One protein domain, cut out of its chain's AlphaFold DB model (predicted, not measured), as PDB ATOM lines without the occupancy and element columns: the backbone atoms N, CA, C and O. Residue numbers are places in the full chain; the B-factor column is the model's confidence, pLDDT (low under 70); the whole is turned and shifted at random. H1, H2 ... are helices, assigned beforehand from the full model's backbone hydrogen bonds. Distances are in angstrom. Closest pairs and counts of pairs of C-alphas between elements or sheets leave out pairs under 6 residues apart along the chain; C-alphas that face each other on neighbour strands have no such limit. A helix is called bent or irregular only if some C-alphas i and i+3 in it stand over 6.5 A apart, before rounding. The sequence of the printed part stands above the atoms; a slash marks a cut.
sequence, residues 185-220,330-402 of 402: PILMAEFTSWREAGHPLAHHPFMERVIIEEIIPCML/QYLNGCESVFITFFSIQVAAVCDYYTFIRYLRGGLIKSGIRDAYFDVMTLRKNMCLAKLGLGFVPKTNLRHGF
ATOM      1  N   PRO A 185      38.843 -36.343  19.374       85.44
ATOM      2  CA  PRO A 185      38.312 -35.044  18.983       85.44
ATOM      3  C   PRO A 185      36.789 -35.052  18.787       85.44
ATOM      4  O   PRO A 185      36.156 -34.021  19.000       85.44
ATOM      5  N   ILE A 186      36.191 -36.194  18.431       87.94
ATOM      6  CA  ILE A 186      34.744 -36.338  18.236       87.94
ATOM      7  C   ILE A 186      34.046 -36.323  19.595       87.94
ATOM      8  O   ILE A 186      33.121 -35.539  19.811       87.94
ATOM      9  N   LEU A 187      34.527 -37.139  20.537       86.94
ATOM     10  CA  LEU A 187      33.963 -37.192  21.889       86.94
ATOM     11  C   LEU A 187      34.156 -35.872  22.642       86.94
ATOM     12  O   LEU A 187      33.278 -35.458  23.396       86.94
ATOM     13  N   MET A 188      35.282 -35.186  22.431       90.00
ATOM     14  CA  MET A 188      35.530 -33.870  23.022       90.00
ATOM     15  C   MET A 188      34.627 -32.783  22.437       90.00
ATOM     16  O   MET A 188      34.109 -31.963  23.196       90.00
ATOM     17  N   ALA A 189      34.411 -32.765  21.119       89.62
ATOM     18  CA  ALA A 189      33.496 -31.812  20.490       89.62
ATOM     19  C   ALA A 189      32.056 -32.013  20.986       89.62
ATOM     20  O   ALA A 189      31.380 -31.053  21.354       89.62
ATOM     21  N   GLU A 190      31.615 -33.265  21.082       92.88
ATOM     22  CA  GLU A 190      30.290 -33.608  21.593       92.88
ATOM     23  C   GLU A 190      30.120 -33.238  23.077       92.88
ATOM     24  O   GLU A 190      29.107 -32.646  23.458       92.88
ATOM     25  N   PHE A 191      31.121 -33.527  23.916       93.12
ATOM     26  CA  PHE A 191      31.127 -33.114  25.321       93.12
ATOM     27  C   PHE A 191      31.102 -31.588  25.475       93.12
ATOM     28  O   PHE A 191      30.413 -31.059  26.347       93.12
ATOM     29  N   THR A 192      31.840 -30.872  24.623       92.56
ATOM     30  CA  THR A 192      31.872 -29.404  24.622       92.56
ATOM     31  C   THR A 192      30.494 -28.836  24.298       92.56
ATOM     32  O   THR A 192      29.987 -28.021  25.065       92.56
ATOM     33  N   SER A 193      29.839 -29.351  23.253       94.50
ATOM     34  CA  SER A 193      28.467 -28.972  22.894       94.50
ATOM     35  C   SER A 193      27.469 -29.250  24.028       94.50
ATOM     36  O   SER A 193      26.650 -28.391  24.357       94.50
ATOM     37  N   TRP A 194      27.594 -30.395  24.703       95.06
ATOM     38  CA  TRP A 194      26.762 -30.738  25.861       95.06
ATOM     39  C   TRP A 194      26.950 -29.778  27.040       95.06
ATOM     40  O   TRP A 194      25.986 -29.381  27.705       95.06
ATOM     41  N   ARG A 195      28.200 -29.387  27.299       90.75
ATOM     42  CA  ARG A 195      28.544 -28.444  28.363       90.75
ATOM     43  C   ARG A 195      27.972 -27.056  28.082       90.75
ATOM     44  O   ARG A 195      27.396 -26.444  28.979       90.75
ATOM     45  N   GLU A 196      28.109 -26.582  26.846       90.94
ATOM     46  CA  GLU A 196      27.571 -25.296  26.384       90.94
ATOM     47  C   GLU A 196      26.038 -25.259  26.433       90.94
ATOM     48  O   GLU A 196      25.462 -24.237  26.799       90.94
ATOM     49  N   ALA A 197      25.374 -26.391  26.181       89.81
ATOM     50  CA  ALA A 197      23.924 -26.550  26.309       89.81
ATOM     51  C   ALA A 197      23.413 -26.574  27.768       89.81
ATOM     52  O   ALA A 197      22.218 -26.757  28.004       89.81
ATOM     53  N   GLY A 198      24.290 -26.408  28.763       87.94
ATOM     54  CA  GLY A 198      23.900 -26.329  30.170       87.94
ATOM     55  C   GLY A 198      23.709 -27.685  30.851       87.94
ATOM     56  O   GLY A 198      22.963 -27.776  31.826       87.94
ATOM     57  N   HIS A 199      24.418 -28.722  30.395       89.00
ATOM     58  CA  HIS A 199      24.389 -30.066  30.984       89.00
ATOM     59  C   HIS A 199      22.973 -30.690  30.992       89.00
ATOM     60  O   HIS A 199      22.488 -31.116  32.052       89.00
ATOM     61  N   PRO A 200      22.264 -30.726  29.845       87.94
ATOM     62  CA  PRO A 200      20.954 -31.367  29.763       87.94
ATOM     63  C   PRO A 200      21.069 -32.845  30.159       87.94
ATOM     64  O   PRO A 200      22.050 -33.496  29.810       87.94
ATOM     65  N   LEU A 201      20.087 -33.365  30.906       80.75
ATOM     66  CA  LEU A 201      20.053 -34.770  31.358       80.75
ATOM     67  C   LEU A 201      19.381 -35.714  30.345       80.75
ATOM     68  O   LEU A 201      19.499 -36.927  30.478       80.75
ATOM     69  N   ALA A 202      18.686 -35.157  29.354       81.50
ATOM     70  CA  ALA A 202      17.980 -35.864  28.289       81.50
ATOM     71  C   ALA A 202      18.039 -35.035  26.993       81.50
ATOM     72  O   ALA A 202      18.354 -33.844  27.047       81.50
ATOM     73  N   HIS A 203      17.712 -35.650  25.852       84.12
ATOM     74  CA  HIS A 203      17.579 -34.983  24.544       84.12
ATOM     75  C   HIS A 203      18.851 -34.287  24.029       84.12
ATOM     76  O   HIS A 203      18.778 -33.298  23.300       84.12
ATOM     77  N   HIS A 204      20.028 -34.783  24.419       92.25
ATOM     78  CA  HIS A 204      21.311 -34.327  23.893       92.25
ATOM     79  C   HIS A 204      22.137 -35.534  23.430       92.25
ATOM     80  O   HIS A 204      22.273 -36.468  24.226       92.25
ATOM     81  N   PRO A 205      22.766 -35.503  22.234       90.88
ATOM     82  CA  PRO A 205      23.489 -36.648  21.667       90.88
ATOM     83  C   PRO A 205      24.507 -37.279  22.625       90.88
ATOM     84  O   PRO A 205      24.543 -38.494  22.790       90.88
ATOM     85  N   PHE A 206      25.260 -36.434  23.343       92.69
ATOM     86  CA  PHE A 206      26.174 -36.864  24.404       92.69
ATOM     87  C   PHE A 206      25.507 -37.760  25.460       92.69
ATOM     88  O   PHE A 206      26.005 -38.839  25.763       92.69
ATOM     89  N   MET A 207      24.386 -37.311  26.034       91.81
ATOM     90  CA  MET A 207      23.698 -38.049  27.095       91.81
ATOM     91  C   MET A 207      22.978 -39.270  26.549       91.81
ATOM     92  O   MET A 207      23.009 -40.310  27.191       91.81
ATOM     93  N   GLU A 208      22.357 -39.169  25.374       90.56
ATOM     94  CA  GLU A 208      21.695 -40.304  24.725       90.56
ATOM     95  C   GLU A 208      22.684 -41.438  24.470       90.56
ATOM     96  O   GLU A 208      22.395 -42.588  24.799       90.56
ATOM     97  N   ARG A 209      23.889 -41.108  23.989       90.69
ATOM     98  CA  ARG A 209      24.970 -42.083  23.836       90.69
ATOM     99  C   ARG A 209      25.325 -42.733  25.165       90.69
ATOM    100  O   ARG A 209      25.326 -43.955  25.241       90.69
ATOM    101  N   VAL A 210      25.564 -41.929  26.205       90.50
ATOM    102  CA  VAL A 210      25.939 -42.459  27.524       90.50
ATOM    103  C   VAL A 210      24.843 -43.354  28.115       90.50
ATOM    104  O   VAL A 210      25.107 -44.374  28.755       90.50
ATOM    105  N   ILE A 211      23.586 -42.980  27.884       85.69
ATOM    106  CA  ILE A 211      22.430 -43.744  28.333       85.69
ATOM    107  C   ILE A 211      22.376 -45.101  27.625       85.69
ATOM    108  O   ILE A 211      22.221 -46.125  28.287       85.69
ATOM    109  N   ILE A 212      22.544 -45.125  26.303       87.19
ATOM    110  CA  ILE A 212      22.431 -46.337  25.483       87.19
ATOM    111  C   ILE A 212      23.637 -47.271  25.654       87.19
ATOM    112  O   ILE A 212      23.461 -48.484  25.773       87.19
ATOM    113  N   GLU A 213      24.859 -46.741  25.650       88.56
ATOM    114  CA  GLU A 213      26.088 -47.543  25.579       88.56
ATOM    115  C   GLU A 213      26.590 -48.023  26.954       88.56
ATOM    116  O   GLU A 213      27.222 -49.092  27.052       88.56
ATOM    117  N   GLU A 214      26.300 -47.268  28.020       88.44
ATOM    118  CA  GLU A 214      26.780 -47.551  29.373       88.44
ATOM    119  C   GLU A 214      25.661 -47.729  30.403       88.44
ATOM    120  O   GLU A 214      25.642 -48.761  31.077       88.44
ATOM    121  N   ILE A 215      24.735 -46.775  30.540       83.25
ATOM    122  CA  ILE A 215      23.768 -46.782  31.656       83.25
ATOM    123  C   ILE A 215      22.757 -47.921  31.511       83.25
ATOM    124  O   ILE A 215      22.627 -48.724  32.432       83.25
ATOM    125  N   ILE A 216      22.077 -48.036  30.367       80.12
ATOM    126  CA  ILE A 216      21.089 -49.098  30.122       80.12
ATOM    127  C   ILE A 216      21.734 -50.483  30.299       80.12
ATOM    128  O   ILE A 216      21.213 -51.274  31.082       80.12
ATOM    129  N   PRO A 217      22.898 -50.789  29.693       78.00
ATOM    130  CA  PRO A 217      23.571 -52.065  29.922       78.00
ATOM    131  C   PRO A 217      23.964 -52.341  31.379       78.00
ATOM    132  O   PRO A 217      24.012 -53.502  31.775       78.00
ATOM    133  N   CYS A 218      24.239 -51.306  32.182       71.75
ATOM    134  CA  CYS A 218      24.483 -51.459  33.620       71.75
ATOM    135  C   CYS A 218      23.197 -51.716  34.425       71.75
ATOM    136  O   CYS A 218      23.279 -52.215  35.545       71.75
ATOM    137  N   MET A 219      22.026 -51.380  33.879       69.38
ATOM    138  CA  MET A 219      20.722 -51.478  34.548       69.38
ATOM    139  C   MET A 219      19.835 -52.614  33.999       69.38
ATOM    140  O   MET A 219      18.744 -52.851  34.508       69.38
ATOM    141  N   LEU A 220      20.279 -53.350  32.974       60.91
ATOM    142  CA  LEU A 220      19.532 -54.476  32.410       60.91
ATOM    143  C   LEU A 220      19.645 -55.725  33.299       60.91
ATOM    144  O   LEU A 220      20.653 -56.436  33.302       60.91
ATOM    145  N   GLN A 330      33.375 -62.890  55.337       35.66
ATOM    146  CA  GLN A 330      33.349 -64.066  56.214       35.66
ATOM    147  C   GLN A 330      31.997 -64.803  56.279       35.66
ATOM    148  O   GLN A 330      31.935 -65.874  56.876       35.66
ATOM    149  N   TYR A 331      30.916 -64.266  55.695       38.97
ATOM    150  CA  TYR A 331      29.547 -64.775  55.915       38.97
ATOM    151  C   TYR A 331      28.812 -65.268  54.661       38.97
ATOM    152  O   TYR A 331      27.641 -65.638  54.751       38.97
ATOM    153  N   LEU A 332      29.451 -65.276  53.488       39.00
ATOM    154  CA  LEU A 332      28.778 -65.587  52.227       39.00
ATOM    155  C   LEU A 332      29.433 -66.752  51.495       39.00
ATOM    156  O   LEU A 332      30.604 -66.701  51.139       39.00
ATOM    157  N   ASN A 333      28.642 -67.797  51.234       37.28
ATOM    158  CA  ASN A 333      29.050 -68.922  50.399       37.28
ATOM    159  C   ASN A 333      29.497 -68.407  49.018       37.28
ATOM    160  O   ASN A 333      28.803 -67.606  48.385       37.28
ATOM    161  N   GLY A 334      30.662 -68.873  48.558       37.34
ATOM    162  CA  GLY A 334      31.461 -68.245  47.495       37.34
ATOM    163  C   GLY A 334      30.775 -68.025  46.140       37.34
ATOM    164  O   GLY A 334      31.200 -67.149  45.396       37.34
ATOM    165  N   CYS A 335      29.687 -68.733  45.820       34.16
ATOM    166  CA  CYS A 335      28.947 -68.529  44.567       34.16
ATOM    167  C   CYS A 335      27.973 -67.328  44.631       34.16
ATOM    168  O   CYS A 335      27.761 -66.637  43.636       34.16
ATOM    169  N   GLU A 336      27.430 -67.006  45.812       35.16
ATOM    170  CA  GLU A 336      26.526 -65.860  46.008       35.16
ATOM    171  C   GLU A 336      27.285 -64.533  46.174       35.16
ATOM    172  O   GLU A 336      26.736 -63.470  45.887       35.16
ATOM    173  N   SER A 337      28.554 -64.573  46.598       42.16
ATOM    174  CA  SER A 337      29.407 -63.379  46.725       42.16
ATOM    175  C   SER A 337      29.683 -62.718  45.362       42.16
ATOM    176  O   SER A 337      29.638 -61.492  45.231       42.16
ATOM    177  N   VAL A 338      29.859 -63.516  44.303       37.84
ATOM    178  CA  VAL A 338      30.191 -63.024  42.952       37.84
ATOM    179  C   VAL A 338      29.009 -62.281  42.317       37.84
ATOM    180  O   VAL A 338      29.136 -61.123  41.939       37.84
ATOM    181  N   PHE A 339      27.806 -62.855  42.292       36.00
ATOM    182  CA  PHE A 339      26.640 -62.171  41.705       36.00
ATOM    183  C   PHE A 339      26.286 -60.851  42.411       36.00
ATOM    184  O   PHE A 339      25.831 -59.893  41.788       36.00
ATOM    185  N   ILE A 340      26.530 -60.775  43.717       42.00
ATOM    186  CA  ILE A 340      26.146 -59.639  44.560       42.00
ATOM    187  C   ILE A 340      27.170 -58.510  44.503       42.00
ATOM    188  O   ILE A 340      26.800 -57.327  44.523       42.00
ATOM    189  N   THR A 341      28.451 -58.864  44.403       45.94
ATOM    190  CA  THR A 341      29.515 -57.896  44.140       45.94
ATOM    191  C   THR A 341      29.296 -57.246  42.779       45.94
ATOM    192  O   THR A 341      29.241 -56.014  42.738       45.94
ATOM    193  N   PHE A 342      29.036 -58.039  41.732       46.50
ATOM    194  CA  PHE A 342      28.785 -57.577  40.361       46.50
ATOM    195  C   PHE A 342      27.545 -56.685  40.263       46.50
ATOM    196  O   PHE A 342      27.669 -55.531  39.848       46.50
ATOM    197  N   PHE A 343      26.387 -57.170  40.742       50.41
ATOM    198  CA  PHE A 343      25.096 -56.469  40.654       50.41
ATOM    199  C   PHE A 343      25.195 -55.018  41.088       50.41
ATOM    200  O   PHE A 343      24.637 -54.120  40.472       50.41
ATOM    201  N   SER A 344      25.916 -54.767  42.172       54.50
ATOM    202  CA  SER A 344      25.860 -53.440  42.740       54.50
ATOM    203  C   SER A 344      27.126 -52.606  42.463       54.50
ATOM    204  O   SER A 344      27.156 -51.413  42.744       54.50
ATOM    205  N   ILE A 345      28.150 -53.171  41.802       59.09
ATOM    206  CA  ILE A 345      29.191 -52.356  41.141       59.09
ATOM    207  C   ILE A 345      28.562 -51.570  39.976       59.09
ATOM    208  O   ILE A 345      28.868 -50.391  39.819       59.09
ATOM    209  N   GLN A 346      27.620 -52.178  39.245       65.12
ATOM    210  CA  GLN A 346      26.891 -51.548  38.136       65.12
ATOM    211  C   GLN A 346      26.056 -50.345  38.591       65.12
ATOM    212  O   GLN A 346      26.265 -49.234  38.111       65.12
ATOM    213  N   VAL A 347      25.196 -50.536  39.595       66.19
ATOM    214  CA  VAL A 347      24.354 -49.454  40.138       66.19
ATOM    215  C   VAL A 347      25.198 -48.309  40.718       66.19
ATOM    216  O   VAL A 347      24.890 -47.142  40.498       66.19
ATOM    217  N   ALA A 348      26.294 -48.617  41.422       65.69
ATOM    218  CA  ALA A 348      27.166 -47.586  41.993       65.69
ATOM    219  C   ALA A 348      27.840 -46.722  40.915       65.69
ATOM    220  O   ALA A 348      27.864 -45.501  41.045       65.69
ATOM    221  N   ALA A 349      28.327 -47.333  39.831       72.19
ATOM    222  CA  ALA A 349      28.962 -46.599  38.739       72.19
ATOM    223  C   ALA A 349      27.989 -45.618  38.052       72.19
ATOM    224  O   ALA A 349      28.373 -44.490  37.737       72.19
ATOM    225  N   VAL A 350      26.721 -46.014  37.885       78.00
ATOM    226  CA  VAL A 350      25.658 -45.148  37.342       78.00
ATOM    227  C   VAL A 350      25.328 -43.999  38.305       78.00
ATOM    228  O   VAL A 350      25.220 -42.844  37.885       78.00
ATOM    229  N   CYS A 351      25.221 -44.279  39.607       69.94
ATOM    230  CA  CYS A 351      24.986 -43.254  40.630       69.94
ATOM    231  C   CYS A 351      26.113 -42.211  40.690       69.94
ATOM    232  O   CYS A 351      25.831 -41.009  40.760       69.94
ATOM    233  N   ASP A 352      27.373 -42.646  40.641       73.38
ATOM    234  CA  ASP A 352      28.543 -41.759  40.649       73.38
ATOM    235  C   ASP A 352      28.546 -40.838  39.422       73.38
ATOM    236  O   ASP A 352      28.797 -39.635  39.545       73.38
ATOM    237  N   TYR A 353      28.194 -41.380  38.249       85.12
ATOM    238  CA  TYR A 353      28.048 -40.604  37.021       85.12
ATOM    239  C   TYR A 353      26.998 -39.496  37.178       85.12
ATOM    240  O   TYR A 353      27.332 -38.315  37.068       85.12
ATOM    241  N   TYR A 354      25.750 -39.836  37.515       79.56
ATOM    242  CA  TYR A 354      24.686 -38.833  37.655       79.56
ATOM    243  C   TYR A 354      24.972 -37.803  38.753       79.56
ATOM    244  O   TYR A 354      24.637 -36.627  38.597       79.56
ATOM    245  N   THR A 355      25.617 -38.212  39.845       74.81
ATOM    246  CA  THR A 355      26.027 -37.299  40.922       74.81
ATOM    247  C   THR A 355      27.033 -36.268  40.417       74.81
ATOM    248  O   THR A 355      26.857 -35.070  40.639       74.81
ATOM    249  N   PHE A 356      28.044 -36.704  39.666       81.50
ATOM    250  CA  PHE A 356      29.023 -35.801  39.071       81.50
ATOM    251  C   PHE A 356      28.385 -34.826  38.071       81.50
ATOM    252  O   PHE A 356      28.657 -33.625  38.116       81.50
ATOM    253  N   ILE A 357      27.479 -35.310  37.215       84.31
ATOM    254  CA  ILE A 357      26.748 -34.464  36.260       84.31
ATOM    255  C   ILE A 357      25.914 -33.396  36.987       84.31
ATOM    256  O   ILE A 357      25.896 -32.237  36.569       84.31
ATOM    257  N   ARG A 358      25.279 -33.735  38.119       79.31
ATOM    258  CA  ARG A 358      24.572 -32.750  38.960       79.31
ATOM    259  C   ARG A 358      25.505 -31.707  39.548       79.31
ATOM    260  O   ARG A 358      25.142 -30.534  39.577       79.31
ATOM    261  N   TYR A 359      26.690 -32.104  39.998       80.44
ATOM    262  CA  TYR A 359      27.669 -31.164  40.535       80.44
ATOM    263  C   TYR A 359      28.210 -30.208  39.470       80.44
ATOM    264  O   TYR A 359      28.397 -29.026  39.765       80.44
ATOM    265  N   LEU A 360      28.389 -30.674  38.230       82.12
ATOM    266  CA  LEU A 360      28.701 -29.802  37.096       82.12
ATOM    267  C   LEU A 360      27.557 -28.823  36.807       82.12
ATOM    268  O   LEU A 360      27.784 -27.615  36.742       82.12
ATOM    269  N   ARG A 361      26.318 -29.322  36.707       82.38
ATOM    270  CA  ARG A 361      25.132 -28.492  36.437       82.38
ATOM    271  C   ARG A 361      24.866 -27.460  37.536       82.38
ATOM    272  O   ARG A 361      24.479 -26.337  37.237       82.38
ATOM    273  N   GLY A 362      25.075 -27.835  38.797       75.75
ATOM    274  CA  GLY A 362      24.938 -26.956  39.959       75.75
ATOM    275  C   GLY A 362      26.112 -25.995  40.163       75.75
ATOM    276  O   GLY A 362      26.073 -25.188  41.085       75.75
ATOM    277  N   GLY A 363      27.165 -26.080  39.342       77.62
ATOM    278  CA  GLY A 363      28.350 -25.227  39.454       77.62
ATOM    279  C   GLY A 363      29.223 -25.504  40.684       77.62
ATOM    280  O   GLY A 363      30.079 -24.683  41.018       77.62
ATOM    281  N   LEU A 364      29.030 -26.648  41.353       71.62
ATOM    282  CA  LEU A 364      29.845 -27.080  42.498       71.62
ATOM    283  C   LEU A 364      31.266 -27.456  42.057       71.62
ATOM    284  O   LEU A 364      32.212 -27.310  42.825       71.62
ATOM    285  N   ILE A 365      31.422 -27.915  40.813       75.81
ATOM    286  CA  ILE A 365      32.715 -28.271  40.222       75.81
ATOM    287  C   ILE A 365      33.104 -27.204  39.196       75.81
ATOM    288  O   ILE A 365      32.516 -27.107  38.119       75.81
ATOM    289  N   LYS A 366      34.127 -26.410  39.526       74.19
ATOM    290  CA  LYS A 366      34.691 -25.355  38.664       74.19
ATOM    291  C   LYS A 366      35.965 -25.827  37.960       74.19
ATOM    292  O   LYS A 366      37.017 -25.209  38.090       74.19
ATOM    293  N   SER A 367      35.891 -26.953  37.258       76.75
ATOM    294  CA  SER A 367      37.029 -27.503  36.514       76.75
ATOM    295  C   SER A 367      37.083 -26.981  35.071       76.75
ATOM    296  O   SER A 367      36.064 -26.601  34.475       76.75
ATOM    297  N   GLY A 368      38.291 -26.927  34.495       82.00
ATOM    298  CA  GLY A 368      38.485 -26.593  33.082       82.00
ATOM    299  C   GLY A 368      37.790 -27.612  32.174       82.00
ATOM    300  O   GLY A 368      37.503 -28.728  32.595       82.00
ATOM    301  N   ILE A 369      37.501 -27.255  30.915       86.19
ATOM    302  CA  ILE A 369      36.763 -28.157  30.003       86.19
ATOM    303  C   ILE A 369      37.455 -29.500  29.807       86.19
ATOM    304  O   ILE A 369      36.808 -30.540  29.799       86.19
ATOM    305  N   ARG A 370      38.784 -29.467  29.733       85.25
ATOM    306  CA  ARG A 370      39.624 -30.650  29.595       85.25
ATOM    307  C   ARG A 370      39.573 -31.532  30.843       85.25
ATOM    308  O   ARG A 370      39.450 -32.743  30.713       85.25
ATOM    309  N   ASP A 371      39.613 -30.934  32.028       84.62
ATOM    310  CA  ASP A 371      39.574 -31.671  33.294       84.62
ATOM    311  C   ASP A 371      38.196 -32.303  33.508       84.62
ATOM    312  O   ASP A 371      38.093 -33.504  33.743       84.62
ATOM    313  N   ALA A 372      37.127 -31.524  33.306       86.25
ATOM    314  CA  ALA A 372      35.755 -32.021  33.355       86.25
ATOM    315  C   ALA A 372      35.531 -33.163  32.349       86.25
ATOM    316  O   ALA A 372      34.891 -34.158  32.681       86.25
ATOM    317  N   TYR A 373      36.090 -33.053  31.142       89.25
ATOM    318  CA  TYR A 373      36.028 -34.108  30.134       89.25
ATOM    319  C   TYR A 373      36.676 -35.406  30.623       89.25
ATOM    320  O   TYR A 373      36.039 -36.457  30.595       89.25
ATOM    321  N   PHE A 374      37.921 -35.353  31.110       86.81
ATOM    322  CA  PHE A 374      38.596 -36.543  31.635       86.81
ATOM    323  C   PHE A 374      37.874 -37.118  32.849       86.81
ATOM    324  O   PHE A 374      37.840 -38.340  33.038       86.81
ATOM    325  N   ASP A 375      37.246 -36.256  33.645       85.69
ATOM    326  CA  ASP A 375      36.463 -36.699  34.775       85.69
ATOM    327  C   ASP A 375      35.251 -37.516  34.351       85.69
ATOM    328  O   ASP A 375      35.035 -38.608  34.887       85.69
ATOM    329  N   VAL A 376      34.524 -37.031  33.347       88.94
ATOM    330  CA  VAL A 376      33.397 -37.753  32.763       88.94
ATOM    331  C   VAL A 376      33.854 -39.030  32.059       88.94
ATOM    332  O   VAL A 376      33.233 -40.074  32.249       88.94
ATOM    333  N   MET A 377      34.966 -39.004  31.323       88.88
ATOM    334  CA  MET A 377      35.500 -40.202  30.664       88.88
ATOM    335  C   MET A 377      35.930 -41.277  31.661       88.88
ATOM    336  O   MET A 377      35.738 -42.465  31.409       88.88
ATOM    337  N   THR A 378      36.431 -40.882  32.831       83.50
ATOM    338  CA  THR A 378      36.738 -41.831  33.909       83.50
ATOM    339  C   THR A 378      35.470 -42.498  34.445       83.50
ATOM    340  O   THR A 378      35.449 -43.710  34.651       83.50
ATOM    341  N   LEU A 379      34.391 -41.735  34.640       85.75
ATOM    342  CA  LEU A 379      33.113 -42.274  35.115       85.75
ATOM    343  C   LEU A 379      32.466 -43.198  34.075       85.75
ATOM    344  O   LEU A 379      31.994 -44.277  34.428       85.75
ATOM    345  N   ARG A 380      32.532 -42.834  32.789       90.12
ATOM    346  CA  ARG A 380      32.112 -43.706  31.680       90.12
ATOM    347  C   ARG A 380      32.923 -44.999  31.637       90.12
ATOM    348  O   ARG A 380      32.339 -46.076  31.575       90.12
ATOM    349  N   LYS A 381      34.251 -44.922  31.785       84.12
ATOM    350  CA  LYS A 381      35.120 -46.105  31.905       84.12
ATOM    351  C   LYS A 381      34.691 -46.998  33.072       84.12
ATOM    352  O   LYS A 381      34.613 -48.209  32.896       84.12
ATOM    353  N   ASN A 382      34.374 -46.422  34.230       78.06
ATOM    354  CA  ASN A 382      33.909 -47.189  35.385       78.06
ATOM    355  C   ASN A 382      32.571 -47.895  35.118       78.06
ATOM    356  O   ASN A 382      32.428 -49.051  35.508       78.06
ATOM    357  N   MET A 383      31.632 -47.267  34.402       83.12
ATOM    358  CA  MET A 383      30.404 -47.938  33.953       83.12
ATOM    359  C   MET A 383      30.700 -49.055  32.939       83.12
ATOM    360  O   MET A 383      30.177 -50.158  33.074       83.12
ATOM    361  N   CYS A 384      31.606 -48.842  31.979       81.75
ATOM    362  CA  CYS A 384      32.029 -49.886  31.034       81.75
ATOM    363  C   CYS A 384      32.675 -51.093  31.729       81.75
ATOM    364  O   CYS A 384      32.381 -52.235  31.378       81.75
ATOM    365  N   LEU A 385      33.531 -50.856  32.726       72.19
ATOM    366  CA  LEU A 385      34.130 -51.919  33.536       72.19
ATOM    367  C   LEU A 385      33.061 -52.645  34.358       72.19
ATOM    368  O   LEU A 385      33.046 -53.874  34.385       72.19
ATOM    369  N   ALA A 386      32.124 -51.902  34.951       69.31
ATOM    370  CA  ALA A 386      31.023 -52.466  35.721       69.31
ATOM    371  C   ALA A 386      30.083 -53.331  34.866       69.31
ATOM    372  O   ALA A 386      29.673 -54.407  35.304       69.31
ATOM    373  N   LYS A 387      29.794 -52.916  33.626       69.12
ATOM    374  CA  LYS A 387      29.048 -53.706  32.633       69.12
ATOM    375  C   LYS A 387      29.684 -55.078  32.402       69.12
ATOM    376  O   LYS A 387      28.972 -56.071  32.316       69.12
ATOM    377  N   LEU A 388      31.015 -55.133  32.337       69.62
ATOM    378  CA  LEU A 388      31.791 -56.364  32.148       69.62
ATOM    379  C   LEU A 388      32.062 -57.118  33.459       69.62
ATOM    380  O   LEU A 388      32.674 -58.184  33.436       69.62
ATOM    381  N   GLY A 389      31.635 -56.570  34.601       56.78
ATOM    382  CA  GLY A 389      31.877 -57.163  35.910       56.78
ATOM    383  C   GLY A 389      33.319 -57.049  36.416       56.78
ATOM    384  O   GLY A 389      33.729 -57.775  37.319       56.78
ATOM    385  N   LEU A 390      34.097 -56.138  35.833       52.75
ATOM    386  CA  LEU A 390      35.486 -55.875  36.188       52.75
ATOM    387  C   LEU A 390      35.582 -54.835  37.319       52.75
ATOM    388  O   LEU A 390      34.672 -54.034  37.544       52.75
ATOM    389  N   GLY A 391      36.694 -54.870  38.058       51.12
ATOM    390  CA  GLY A 391      36.939 -54.007  39.217       51.12
ATOM    391  C   GLY A 391      36.901 -52.504  38.905       51.12
ATOM    392  O   GLY A 391      37.258 -52.058  37.818       51.12
ATOM    393  N   PHE A 392      36.468 -51.723  39.897       52.88
ATOM    394  CA  PHE A 392      36.349 -50.262  39.851       52.88
ATOM    395  C   PHE A 392      37.726 -49.587  39.881       52.88
ATOM    396  O   PHE A 392      38.600 -50.032  40.623       52.88
ATOM    397  N   VAL A 393      37.901 -48.475  39.156       48.72
ATOM    398  CA  VAL A 393      39.051 -47.573  39.328       48.72
ATOM    399  C   VAL A 393      38.589 -46.397  40.196       48.72
ATOM    400  O   VAL A 393      37.917 -45.492  39.686       48.72
ATOM    401  N   PRO A 394      38.892 -46.377  41.511       44.91
ATOM    402  CA  PRO A 394      38.586 -45.222  42.332       44.91
ATOM    403  C   PRO A 394      39.472 -44.068  41.895       44.91
ATOM    404  O   PRO A 394      40.697 -44.189  41.856       44.91
ATOM    405  N   LYS A 395      38.865 -42.909  41.652       41.88
ATOM    406  CA  LYS A 395      39.601 -41.655  41.746       41.88
ATOM    407  C   LYS A 395      39.936 -41.403  43.209       41.88
ATOM    408  O   LYS A 395      39.187 -40.747  43.930       41.88
ATOM    409  N   THR A 396      41.071 -41.914  43.661       35.94
ATOM    410  CA  THR A 396      41.795 -41.211  44.713       35.94
ATOM    411  C   THR A 396      42.176 -39.857  44.114       35.94
ATOM    412  O   THR A 396      42.701 -39.788  43.006       35.94
ATOM    413  N   ASN A 397      41.853 -38.773  44.818       30.88
ATOM    414  CA  ASN A 397      42.038 -37.379  44.402       30.88
ATOM    415  C   ASN A 397      40.897 -36.768  43.565       30.88
ATOM    416  O   ASN A 397      41.106 -36.241  42.474       30.88
ATOM    417  N   LEU A 398      39.717 -36.623  44.181       33.50
ATOM    418  CA  LEU A 398      39.174 -35.262  44.239       33.50
ATOM    419  C   LEU A 398      40.265 -34.419  44.908       33.50
ATOM    420  O   LEU A 398      40.470 -34.537  46.120       33.50
ATOM    421  N   ARG A 399      41.042 -33.668  44.114       28.17
ATOM    422  CA  ARG A 399      41.941 -32.644  44.649       28.17
ATOM    423  C   ARG A 399      41.099 -31.793  45.595       28.17
ATOM    424  O   ARG A 399      40.203 -31.081  45.148       28.17
ATOM    425  N   HIS A 400      41.358 -31.921  46.892       29.38
ATOM    426  CA  HIS A 400      40.910 -30.945  47.867       29.38
ATOM    427  C   HIS A 400      41.678 -29.673  47.531       29.38
ATOM    428  O   HIS A 400      42.881 -29.579  47.751       29.38
ATOM    429  N   GLY A 401      40.985 -28.775  46.846       30.14
ATOM    430  CA  GLY A 401      41.508 -27.513  46.358       30.14
ATOM    431  C   GLY A 401      40.461 -26.427  46.518       30.14
ATOM    432  O   GLY A 401      40.096 -25.796  45.532       30.14
ATOM    433  N   PHE A 402      39.959 -26.283  47.745       31.28
ATOM    434  CA  PHE A 402      39.782 -24.993  48.404       31.28
ATOM    435  C   PHE A 402      40.285 -25.127  49.834       31.28
ATOM    436  O   PHE A 402      39.928 -26.147  50.472       31.28
TER     437      PHE A 402
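Overview. This is residues 185 to 220 and 330 to 402 of the 402 residues of an uncharacterized protein of Angiostrongylus cantonensis (UniProt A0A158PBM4). The long helix H3 and helix H4 form a helical hairpin, and H2 packs on it to make a three-helix bundle, while H1 lies across the end where H2 and H4 begin. The first residues of H3, with those before them, stick out as a free arm, and residues 388 to 402 fold back as a tail with no named element. The 109 printed residues hold four named helices in the order H1, H2, H3, H4 and no named strand: the class is all helix. The whole is only just compact, close to loose, with a radius of gyration of the C-alphas of 15.5 A and spans of 50 by 34 by 24 A.

Arrangement. H3, residues 334 to 361, and H4, residues 369 to 387, touch in a hairpin at a shallow tilt of 22 degrees, opposite ways; their closest C-alphas, of Gln 346 and Ala 386, are 4.9 A apart. H2, residues 205 to 219, touches H4 at a shallow tilt of 29 degrees, the same way, closest at the C-alphas of Cys 218 and Lys 387, 5.2 A. With its residues 215 to 219 alone H2 touches residues 346 to 350 of H3, opposite ways at a shallow 22 degrees, closest at the C-alphas of Cys 218 and Gln 346, 5.1 A. H2, H3 and H4 are an up-and-down bundle, each running against the one before it. H1, residues 185 to 196, touches H2 about perpendicular at 80 degrees, the C-alphas of Glu 190 and Phe 206 being closest at 6.0 A. H1 and H3 are apart. H1 only just touches H4, with 3 pairs of C-alphas within 8 A, closest at Phe 191 and Tyr 373, 6.9 A. Every O i to N i+4 pair is within hydrogen-bond range in H1 and H4, against 9 of 11 in H2 and 20 of 24 in H3.

Along the chain. H3 is 41.7 A from first to last C-alpha, beginning at C-alpha 334 (31.461, -68.245, 47.495). H4 measures 26.8 A and ends at C-alpha 387 (29.048, -53.706, 32.633). H2 measures 19.8 A and is irregular, but only just: C-alphas 213 and 216 are 6.9 A apart. H1 measures 16.3 A from C-alpha 185 (38.312, -35.044, 18.983).

Size, cuts and confidence. The two C-alphas farthest apart, of Glu 196 and Asn 333, are 49.8 A apart. Residues 221 to 329 are not printed, and C-alphas 220 and 330 across the cut are 29.1 A apart. The links H1 to H2 and H3 to H4 are short. Residues 330 to 337, of which 334 to 337 belong to H3, stand free. The mean pLDDT of the printed part is 71.2, and residues 219 to 220, 330 to 348, 351 and 386 to 402 are under 70.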